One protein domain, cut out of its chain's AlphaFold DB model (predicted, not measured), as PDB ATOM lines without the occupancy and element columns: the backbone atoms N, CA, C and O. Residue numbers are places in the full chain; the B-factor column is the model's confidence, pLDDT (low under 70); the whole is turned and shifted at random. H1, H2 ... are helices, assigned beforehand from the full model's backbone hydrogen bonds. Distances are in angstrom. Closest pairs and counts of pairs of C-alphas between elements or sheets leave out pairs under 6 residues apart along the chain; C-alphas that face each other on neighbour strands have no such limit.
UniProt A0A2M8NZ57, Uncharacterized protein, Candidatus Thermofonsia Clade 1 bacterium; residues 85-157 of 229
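This is residues 85 to 157 of the 229 residues of an uncharacterized protein of Candidatus Thermofonsia Clade 1 bacterium (UniProt A0A2M8NZ57). Two long helices, H1 and the longer H2, make a V: the last part of H1 meets the first part of H2, with the loop of residues 109 to 120 at the point. Residues 85 to 95 and 131 to 157 stick out as the free arms. The printed part has 73 residues with two named helices, H1 then H2, and no named strand: all helix. It is extended and flat, with a radius of gyration of the C-alphas of 19.5 A and spans of 64 by 35 by 11 A.

Look at H1, residues 87 to 108, and H2, residues 121 to 156: they form a helical hairpin, running opposite ways at a steep tilt of 43 degrees. They touch through residues 100 to 107 and 122 to 127 alone; the closest C-alphas, of Arg 104 and Ser 123, are 5.2 A apart. Every O i to N i+4 pair is within hydrogen-bond range in H1, and 31 of 32 in H2.

Find C-alpha 87 at (124.647, 92.278, 74.785); from there H1 runs 31.4 A to C-alpha 108. H2 runs 52.1 A from C-alpha 121 to C-alpha 156 at (121.699, 120.136, 107.169).

The farthest C-alphas, of Val 111 and Arg 157, are 64.4 A apart. The link is long, and the printed part has no cut. Look for pLDDT under 70 at residues 114 to 120.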
ATOM      1  N   PRO A  85     128.625  90.701  79.164       78.56
ATOM      2  CA  PRO A  85     127.233  90.225  79.253       78.56
ATOM      3  C   PRO A  85     126.169  91.266  78.845       78.56
ATOM      4  O   PRO A  85     124.987  90.947  78.763       78.56
ATOM      5  N   ARG A  86     126.567  92.515  78.563       81.81
ATOM      6  CA  ARG A  86     125.646  93.629  78.257       81.81
ATOM      7  C   ARG A  86     124.812  93.406  76.986       81.81
ATOM      8  O   ARG A  86     123.698  93.916  76.905       81.81
ATOM      9  N   GLY A  87     125.319  92.617  76.040       89.75
ATOM     10  CA  GLY A  87     124.647  92.278  74.785       89.75
ATOM     11  C   GLY A  87     123.322  91.526  74.953       89.75
ATOM     12  O   GLY A  87     122.462  91.655  74.089       89.75
ATOM     13  N   LEU A  88     123.107  90.821  76.075       90.88
ATOM     14  CA  LEU A  88     121.834  90.138  76.349       90.88
ATOM     15  C   LEU A  88     120.677  91.129  76.519       90.88
ATOM     16  O   LEU A  88     119.617  90.945  75.928       90.88
ATOM     17  N   TYR A  89     120.891  92.219  77.261       90.44
ATOM     18  CA  TYR A  89     119.881  93.269  77.423       90.44
ATOM     19  C   TYR A  89     119.562  93.947  76.090       90.44
ATOM     20  O   TYR A  89     118.405  94.222  75.781       90.44
ATOM     21  N   SER A  90     120.591  94.175  75.270       92.75
ATOM     22  CA  SER A  90     120.429  94.740  73.933       92.75
ATOM     23  C   SER A  90     119.666  93.803  72.994       92.75
ATOM     24  O   SER A  90     118.824  94.270  72.231       92.75
ATOM     25  N   LEU A  91     119.902  92.491  73.085       93.62
ATOM     26  CA  LEU A  91     119.157  91.485  72.332       93.62
ATOM     27  C   LEU A  91     117.675  91.480  72.723       93.62
ATOM     28  O   LEU A  91     116.823  91.548  71.842       93.62
ATOM     29  N   ILE A  92     117.364  91.461  74.023       92.62
ATOM     30  CA  ILE A  92     115.979  91.486  74.522       92.62
ATOM     31  C   ILE A  92     115.244  92.741  74.034       92.62
ATOM     32  O   ILE A  92     114.103  92.644  73.580       92.62
ATOM     33  N   LEU A  93     115.902  93.906  74.076       91.19
ATOM     34  CA  LEU A  93     115.326  95.151  73.568       91.19
ATOM     35  C   LEU A  93     115.021  95.045  72.074       91.19
ATOM     36  O   LEU A  93     113.895  95.323  71.669       91.19
ATOM     37  N   LEU A  94     115.995  94.639  71.254       93.75
ATOM     38  CA  LEU A  94     115.817  94.553  69.802       93.75
ATOM     39  C   LEU A  94     114.730  93.550  69.413       93.75
ATOM     40  O   LEU A  94     113.919  93.849  68.540       93.75
ATOM     41  N   VAL A  95     114.689  92.388  70.071       93.69
ATOM     42  CA  VAL A  95     113.659  91.368  69.836       93.69
ATOM     43  C   VAL A  95     112.279  91.908  70.201       93.69
ATOM     44  O   VAL A  95     111.354  91.769  69.408       93.69
ATOM     45  N   THR A  96     112.141  92.578  71.348       90.31
ATOM     46  CA  THR A  96     110.867  93.192  71.759       90.31
ATOM     47  C   THR A  96     110.436  94.293  70.786       90.31
ATOM     48  O   THR A  96     109.289  94.307  70.349       90.31
ATOM     49  N   LEU A  97     111.356  95.179  70.390       90.88
ATOM     50  CA  LEU A  97     111.092  96.256  69.431       90.88
ATOM     51  C   LEU A  97     110.604  95.700  68.088       90.88
ATOM     52  O   LEU A  97     109.563  96.120  67.585       90.88
ATOM     53  N   LEU A  98     111.335  94.737  67.518       92.81
ATOM     54  CA  LEU A  98     110.941  94.088  66.269       92.81
ATOM     55  C   LEU A  98     109.625  93.325  66.428       92.81
ATOM     56  O   LEU A  98     108.777  93.406  65.546       92.81
ATOM     57  N   GLY A  99     109.423  92.646  67.557       91.31
ATOM     58  CA  GLY A  99     108.184  91.944  67.878       91.31
ATOM     59  C   GLY A  99     106.968  92.868  67.834       91.31
ATOM     60  O   GLY A  99     106.008  92.573  67.127       91.31
ATOM     61  N   VAL A 100     107.028  94.025  68.501       89.56
ATOM     62  CA  VAL A 100     105.934  95.015  68.497       89.56
ATOM     63  C   VAL A 100     105.675  95.558  67.089       89.56
ATOM     64  O   VAL A 100     104.519  95.666  66.679       89.56
ATOM     65  N   LEU A 101     106.729  95.857  66.317       89.75
ATOM     66  CA  LEU A 101     106.589  96.332  64.934       89.75
ATOM     67  C   LEU A 101     105.952  95.278  64.017       89.75
ATOM     68  O   LEU A 101     105.087  95.616  63.209       89.75
ATOM     69  N   ILE A 102     106.346  94.010  64.159       90.94
ATOM     70  CA  ILE A 102     105.790  92.890  63.393       90.94
ATOM     71  C   ILE A 102     104.318  92.681  63.755       90.94
ATOM     72  O   ILE A 102     103.484  92.622  62.855       90.94
ATOM     73  N   VAL A 103     103.977  92.636  65.049       89.31
ATOM     74  CA  VAL A 103     102.581  92.511  65.506       89.31
ATOM     75  C   VAL A 103     101.735  93.647  64.933       89.31
ATOM     76  O   VAL A 103     100.701  93.390  64.321       89.31
ATOM     77  N   ARG A 104     102.213  94.894  65.021       87.19
ATOM     78  CA  ARG A 104     101.519  96.059  64.456       87.19
ATOM     79  C   ARG A 104     101.315  95.948  62.944       87.19
ATOM     80  O   ARG A 104     100.251  96.310  62.442       87.19
ATOM     81  N   ALA A 105     102.330  95.490  62.211       87.75
ATOM     82  CA  ALA A 105     102.258  95.329  60.761       87.75
ATOM     83  C   ALA A 105     101.244  94.248  60.358       87.75
ATOM     84  O   ALA A 105     100.463  94.458  59.432       87.75
ATOM     85  N   LEU A 106     101.218  93.126  61.079       88.88
ATOM     86  CA  LEU A 106     100.295  92.020  60.831       88.88
ATOM     87  C   LEU A 106      98.845  92.370  61.196       88.88
ATOM     88  O   LEU A 106      97.937  91.983  60.460       88.88
ATOM     89  N   GLU A 107      98.621  93.134  62.271       86.00
ATOM     90  CA  GLU A 107      97.293  93.666  62.616       86.00
ATOM     91  C   GLU A 107      96.791  94.641  61.547       86.00
ATOM     92  O   GLU A 107      95.668  94.516  61.060       86.00
ATOM     93  N   ARG A 108      97.641  95.582  61.107       83.19
ATOM     94  CA  ARG A 108      97.283  96.531  60.041       83.19
ATOM     95  C   ARG A 108      97.052  95.835  58.696       83.19
ATOM     96  O   ARG A 108      96.222  96.287  57.915       83.19
ATOM     97  N   GLY A 109      97.784  94.755  58.429       83.69
ATOM     98  CA  GLY A 109      97.623  93.912  57.243       83.69
ATOM     99  C   GLY A 109      96.418  92.968  57.302       83.69
ATOM    100  O   GLY A 109      96.185  92.245  56.340       83.69
ATOM    101  N   GLY A 110      95.669  92.939  58.411       81.44
ATOM    102  CA  GLY A 110      94.495  92.080  58.590       81.44
ATOM    103  C   GLY A 110      94.803  90.589  58.773       81.44
ATOM    104  O   GLY A 110      93.871  89.790  58.828       81.44
ATOM    105  N   VAL A 111      96.084  90.214  58.879       83.38
ATOM    106  CA  VAL A 111      96.552  88.826  59.046       83.38
ATOM    107  C   VAL A 111      96.364  88.355  60.488       83.38
ATOM    108  O   VAL A 111      95.987  87.211  60.728       83.38
ATOM    109  N   LEU A 112      96.605  89.245  61.452       76.94
ATOM    110  CA  LEU A 112      96.342  89.019  62.870       76.94
ATOM    111  C   LEU A 112      95.126  89.848  63.285       76.94
ATOM    112  O   LEU A 112      95.130  91.068  63.153       76.94
ATOM    113  N   ARG A 113      94.083  89.188  63.796       73.38
ATOM    114  CA  ARG A 113      92.912  89.844  64.391       73.38
ATOM    115  C   ARG A 113      92.806  89.387  65.832       73.38
ATOM    116  O   ARG A 113      92.498  88.227  66.087       73.38
ATOM    117  N   VAL A 114      93.099  90.284  66.760       68.69
ATOM    118  CA  VAL A 114      92.954  90.025  68.191       68.69
ATOM    119  C   VAL A 114      92.169  91.183  68.795       68.69
ATOM    120  O   VAL A 114      92.489  92.337  68.523       68.69
ATOM    121  N   GLY A 115      91.120  90.861  69.557       65.94
ATOM    122  CA  GLY A 115      90.106  91.809  70.037       65.94
ATOM    123  C   GLY A 115      88.847  91.859  69.159       65.94
ATOM    124  O   GLY A 115      88.711  91.092  68.205       65.94
ATOM    125  N   ASP A 116      87.943  92.792  69.466       61.44
ATOM    126  CA  ASP A 116      86.564  92.854  68.939       61.44
ATOM    127  C   ASP A 116      86.448  93.366  67.484       61.44
ATOM    128  O   ASP A 116      85.377  93.717  67.002       61.44
ATOM    129  N   GLY A 117      87.553  93.373  66.734       57.03
ATOM    130  CA  GLY A 117      87.553  93.568  65.283       57.03
ATOM    131  C   GLY A 117      87.631  95.013  64.777       57.03
ATOM    132  O   GLY A 117      87.871  95.179  63.580       57.03
ATOM    133  N   GLU A 118      87.510  96.027  65.642       61.22
ATOM    134  CA  GLU A 118      87.525  97.453  65.251       61.22
ATOM    135  C   GLU A 118      88.872  98.175  65.468       61.22
ATOM    136  O   GLU A 118      89.122  99.197  64.828       61.22
ATOM    137  N   ALA A 119      89.787  97.646  66.293       57.94
ATOM    138  CA  ALA A 119      91.092  98.269  66.543       57.94
ATOM    139  C   ALA A 119      92.221  97.244  66.787       57.94
ATOM    140  O   ALA A 119      91.957  96.160  67.307       57.94
ATOM    141  N   PRO A 120      93.486  97.569  66.436       60.88
ATOM    142  CA  PRO A 120      94.655  96.738  66.736       60.88
ATOM    143  C   PRO A 120      94.875  96.634  68.254       60.88
ATOM    144  O   PRO A 120      95.494  97.515  68.853       60.88
ATOM    145  N   ALA A 121      94.332  95.593  68.888       75.44
ATOM    146  CA  ALA A 121      94.305  95.493  70.343       75.44
ATOM    147  C   ALA A 121      95.670  95.108  70.929       75.44
ATOM    148  O   ALA A 121      96.107  95.714  71.902       75.44
ATOM    149  N   LEU A 122      96.393  94.155  70.329       80.69
ATOM    150  CA  LEU A 122      97.625  93.645  70.934       80.69
ATOM    151  C   LEU A 122      98.789  94.613  70.799       80.69
ATOM    152  O   LEU A 122      99.514  94.810  71.772       80.69
ATOM    153  N   SER A 123      99.000  95.224  69.628       80.44
ATOM    154  CA  SER A 123     100.118  96.168  69.481       80.44
ATOM    155  C   SER A 123      99.973  97.386  70.393       80.44
ATOM    156  O   SER A 123     100.974  97.861  70.926       80.44
ATOM    157  N   LEU A 124      98.741  97.866  70.601       82.88
ATOM    158  CA  LEU A 124      98.458  98.975  71.511       82.88
ATOM    159  C   LEU A 124      98.655  98.567  72.972       82.88
ATOM    160  O   LEU A 124      99.314  99.300  73.699       82.88
ATOM    161  N   THR A 125      98.186  97.386  73.390       86.12
ATOM    162  CA  THR A 125      98.436  96.887  74.752       86.12
ATOM    163  C   THR A 125      99.926  96.677  75.022       86.12
ATOM    164  O   THR A 125     100.412  97.043  76.087       86.12
ATOM    165  N   LEU A 126     100.682  96.121  74.070       85.62
ATOM    166  CA  LEU A 126     102.129  95.944  74.229       85.62
ATOM    167  C   LEU A 126     102.854  97.287  74.383       85.62
ATOM    168  O   LEU A 126     103.775  97.400  75.194       85.62
ATOM    169  N   LEU A 127     102.435  98.299  73.617       84.69
ATOM    170  CA  LEU A 127     102.974  99.650  73.738       84.69
ATOM    171  C   LEU A 127     102.603 100.285  75.084       84.69
ATOM    172  O   LEU A 127     103.469 100.884  75.713       84.69
ATOM    173  N   ASP A 128     101.364 100.105  75.538       89.88
ATOM    174  CA  ASP A 128     100.874 100.619  76.819       89.88
ATOM    175  C   ASP A 128     101.639 100.009  78.000       89.88
ATOM    176  O   ASP A 128     102.165 100.732  78.841       89.88
ATOM    177  N   VAL A 129     101.852  98.688  78.011       90.31
ATOM    178  CA  VAL A 129     102.673  98.030  79.045       90.31
ATOM    179  C   VAL A 129     104.100  98.586  79.061       90.31
ATOM    180  O   VAL A 129     104.649  98.853  80.134       90.31
ATOM    181  N   ALA A 130     104.712  98.784  77.889       87.56
ATOM    182  CA  ALA A 130     106.047  99.367  77.800       87.56
ATOM    183  C   ALA A 130     106.073 100.822  78.301       87.56
ATOM    184  O   ALA A 130     106.989 101.206  79.032       87.56
ATOM    185  N   GLN A 131     105.061 101.616  77.944       91.19
ATOM    186  CA  GLN A 131     104.913 103.001  78.376       91.19
ATOM    187  C   GLN A 131     104.735 103.086  79.897       91.19
ATOM    188  O   GLN A 131     105.518 103.770  80.554       91.19
ATOM    189  N   VAL A 132     103.804 102.320  80.469       94.75
ATOM    190  CA  VAL A 132     103.555 102.255  81.916       94.75
ATOM    191  C   VAL A 132     104.807 101.820  82.676       94.75
ATOM    192  O   VAL A 132     105.104 102.371  83.737       94.75
ATOM    193  N   ALA A 133     105.587 100.871  82.149       92.25
ATOM    194  CA  ALA A 133     106.836 100.446  82.778       92.25
ATOM    195  C   ALA A 133     107.875 101.582  82.831       92.25
ATOM    196  O   ALA A 133     108.501 101.799  83.873       92.25
ATOM    197  N   VAL A 134     108.044 102.332  81.735       92.94
ATOM    198  CA  VAL A 134     108.961 103.484  81.679       92.94
ATOM    199  C   VAL A 134     108.473 104.618  82.580       92.94
ATOM    200  O   VAL A 134     109.262 105.158  83.356       92.94
ATOM    201  N   GLU A 135     107.185 104.950  82.529       95.12
ATOM    202  CA  GLU A 135     106.570 105.965  83.388       95.12
ATOM    203  C   GLU A 135     106.734 105.609  84.869       95.12
ATOM    204  O   GLU A 135     107.157 106.451  85.660       95.12
ATOM    205  N   SER A 136     106.512 104.344  85.235       95.00
ATOM    206  CA  SER A 136     106.698 103.846  86.603       95.00
ATOM    207  C   SER A 136     108.160 103.908  87.046       95.00
ATOM    208  O   SER A 136     108.449 104.294  88.180       95.00
ATOM    209  N   ALA A 137     109.106 103.567  86.164       96.00
ATOM    210  CA  ALA A 137     110.535 103.666  86.459       96.00
ATOM    211  C   ALA A 137     110.966 105.123  86.695       96.00
ATOM    212  O   ALA A 137     111.684 105.409  87.657       96.00
ATOM    213  N   LEU A 138     110.495 106.054  85.860       97.00
ATOM    214  CA  LEU A 138     110.754 107.485  86.020       97.00
ATOM    215  C   LEU A 138     110.085 108.044  87.281       97.00
ATOM    216  O   LEU A 138     110.728 108.775  88.034       97.00
ATOM    217  N   ALA A 139     108.837 107.665  87.555       92.50
ATOM    218  CA  ALA A 139     108.121 108.055  88.763       92.50
ATOM    219  C   ALA A 139     108.826 107.546  90.027       92.50
ATOM    220  O   ALA A 139     108.993 108.301  90.981       92.50
ATOM    221  N   SER A 140     109.316 106.303  90.015       95.12
ATOM    222  CA  SER A 140     110.118 105.729  91.100       95.12
ATOM    223  C   SER A 140     111.428 106.492  91.295       95.12
ATOM    224  O   SER A 140     111.764 106.881  92.415       95.12
ATOM    225  N   LEU A 141     112.145 106.802  90.211       96.75
ATOM    226  CA  LEU A 141     113.371 107.596  90.288       96.75
ATOM    227  C   LEU A 141     113.108 108.987  90.885       96.75
ATOM    228  O   LEU A 141     113.854 109.431  91.758       96.75
ATOM    229  N   LEU A 142     112.037 109.654  90.450       94.44
ATOM    230  CA  LEU A 142     111.605 110.938  91.000       94.44
ATOM    231  C   LEU A 142     111.234 110.814  92.478       94.44
ATOM    232  O   LEU A 142     111.689 111.622  93.284       94.44
ATOM    233  N   PHE A 143     110.474 109.786  92.853       92.94
ATOM    234  CA  PHE A 143     110.113 109.499  94.237       92.94
ATOM    235  C   PHE A 143     111.359 109.365  95.119       92.94
ATOM    236  O   PHE A 143     111.507 110.097  96.100       92.94
ATOM    237  N   PHE A 144     112.298 108.492  94.743       95.12
ATOM    238  CA  PHE A 144     113.533 108.295  95.497       95.12
ATOM    239  C   PHE A 144     114.374 109.572  95.557       95.12
ATOM    240  O   PHE A 144     114.897 109.904  96.624       95.12
ATOM    241  N   ALA A 145     114.479 110.319  94.455       95.81
ATOM    242  CA  ALA A 145     115.201 111.587  94.420       95.81
ATOM    243  C   ALA A 145     114.578 112.640  95.352       95.81
ATOM    244  O   ALA A 145     115.309 113.327  96.071       95.81
ATOM    245  N   LEU A 146     113.246 112.746  95.387       93.94
ATOM    246  CA  LEU A 146     112.513 113.669  96.257       93.94
ATOM    247  C   LEU A 146     112.664 113.294  97.732       93.94
ATOM    248  O   LEU A 146     112.995 114.157  98.546       93.94
ATOM    249  N   VAL A 147     112.490 112.015  98.076       93.81
ATOM    250  CA  VAL A 147     112.648 111.516  99.451       93.81
ATOM    251  C   VAL A 147     114.085 111.703  99.932       93.81
ATOM    252  O   VAL A 147     114.318 112.251 101.012       93.81
ATOM    253  N   TYR A 148     115.072 111.322  99.117       95.06
ATOM    254  CA  TYR A 148     116.482 111.547  99.432       95.06
ATOM    255  C   TYR A 148     116.795 113.042  99.591       95.06
ATOM    256  O   TYR A 148     117.482 113.441 100.535       95.06
ATOM    257  N   GLY A 149     116.258 113.880  98.701       94.25
ATOM    258  CA  GLY A 149     116.361 115.334  98.772       94.25
ATOM    259  C   GLY A 149     115.795 115.893 100.076       94.25
ATOM    260  O   GLY A 149     116.480 116.660 100.752       94.25
ATOM    261  N   ALA A 150     114.603 115.452 100.480       93.19
ATOM    262  CA  ALA A 150     113.965 115.847 101.733       93.19
ATOM    263  C   ALA A 150     114.835 115.490 102.946       93.19
ATOM    264  O   ALA A 150     115.151 116.356 103.763       93.19
ATOM    265  N   VAL A 151     115.309 114.241 103.028       92.88
ATOM    266  CA  VAL A 151     116.201 113.793 104.110       92.88
ATOM    267  C   VAL A 151     117.487 114.618 104.134       92.88
ATOM    268  O   VAL A 151     117.924 115.067 105.195       92.88
ATOM    269  N   ARG A 152     118.098 114.863 102.970       93.44
ATOM    270  CA  ARG A 152     119.323 115.661 102.846       93.44
ATOM    271  C   ARG A 152     119.123 117.110 103.297       93.44
ATOM    272  O   ARG A 152     120.019 117.663 103.938       93.44
ATOM    273  N   LEU A 153     117.991 117.727 102.964       92.75
ATOM    274  CA  LEU A 153     117.662 119.098 103.361       92.75
ATOM    275  C   LEU A 153     117.452 119.203 104.876       92.75
ATOM    276  O   LEU A 153     118.012 120.100 105.508       92.75
ATOM    277  N   MET A 154     116.739 118.240 105.467       91.81
ATOM    278  CA  MET A 154     116.466 118.205 106.907       91.81
ATOM    279  C   MET A 154     117.714 117.909 107.746       91.81
ATOM    280  O   MET A 154     117.868 118.473 108.825       91.81
ATOM    281  N   ARG A 155     118.654 117.095 107.239       89.06
ATOM    282  CA  ARG A 155     119.924 116.790 107.929       89.06
ATOM    283  C   ARG A 155     120.888 117.973 108.031       89.06
ATOM    284  O   ARG A 155     121.761 117.950 108.888       89.06
ATOM    285  N   ARG A 156     120.795 118.972 107.143       83.88
ATOM    286  CA  ARG A 156     121.699 120.136 107.169       83.88
ATOM    287  C   ARG A 156     121.227 121.178 108.170       83.88
ATOM    288  O   ARG A 156     121.920 121.437 109.144       83.88
ATOM    289  N   ARG A 157     120.079 121.801 107.890       84.25
ATOM    290  CA  ARG A 157     119.391 122.765 108.755       84.25
ATOM    291  C   ARG A 157     117.906 122.746 108.417       84.25
ATOM    292  O   ARG A 157     117.542 122.824 107.242       84.25
TER     293      ARG A 157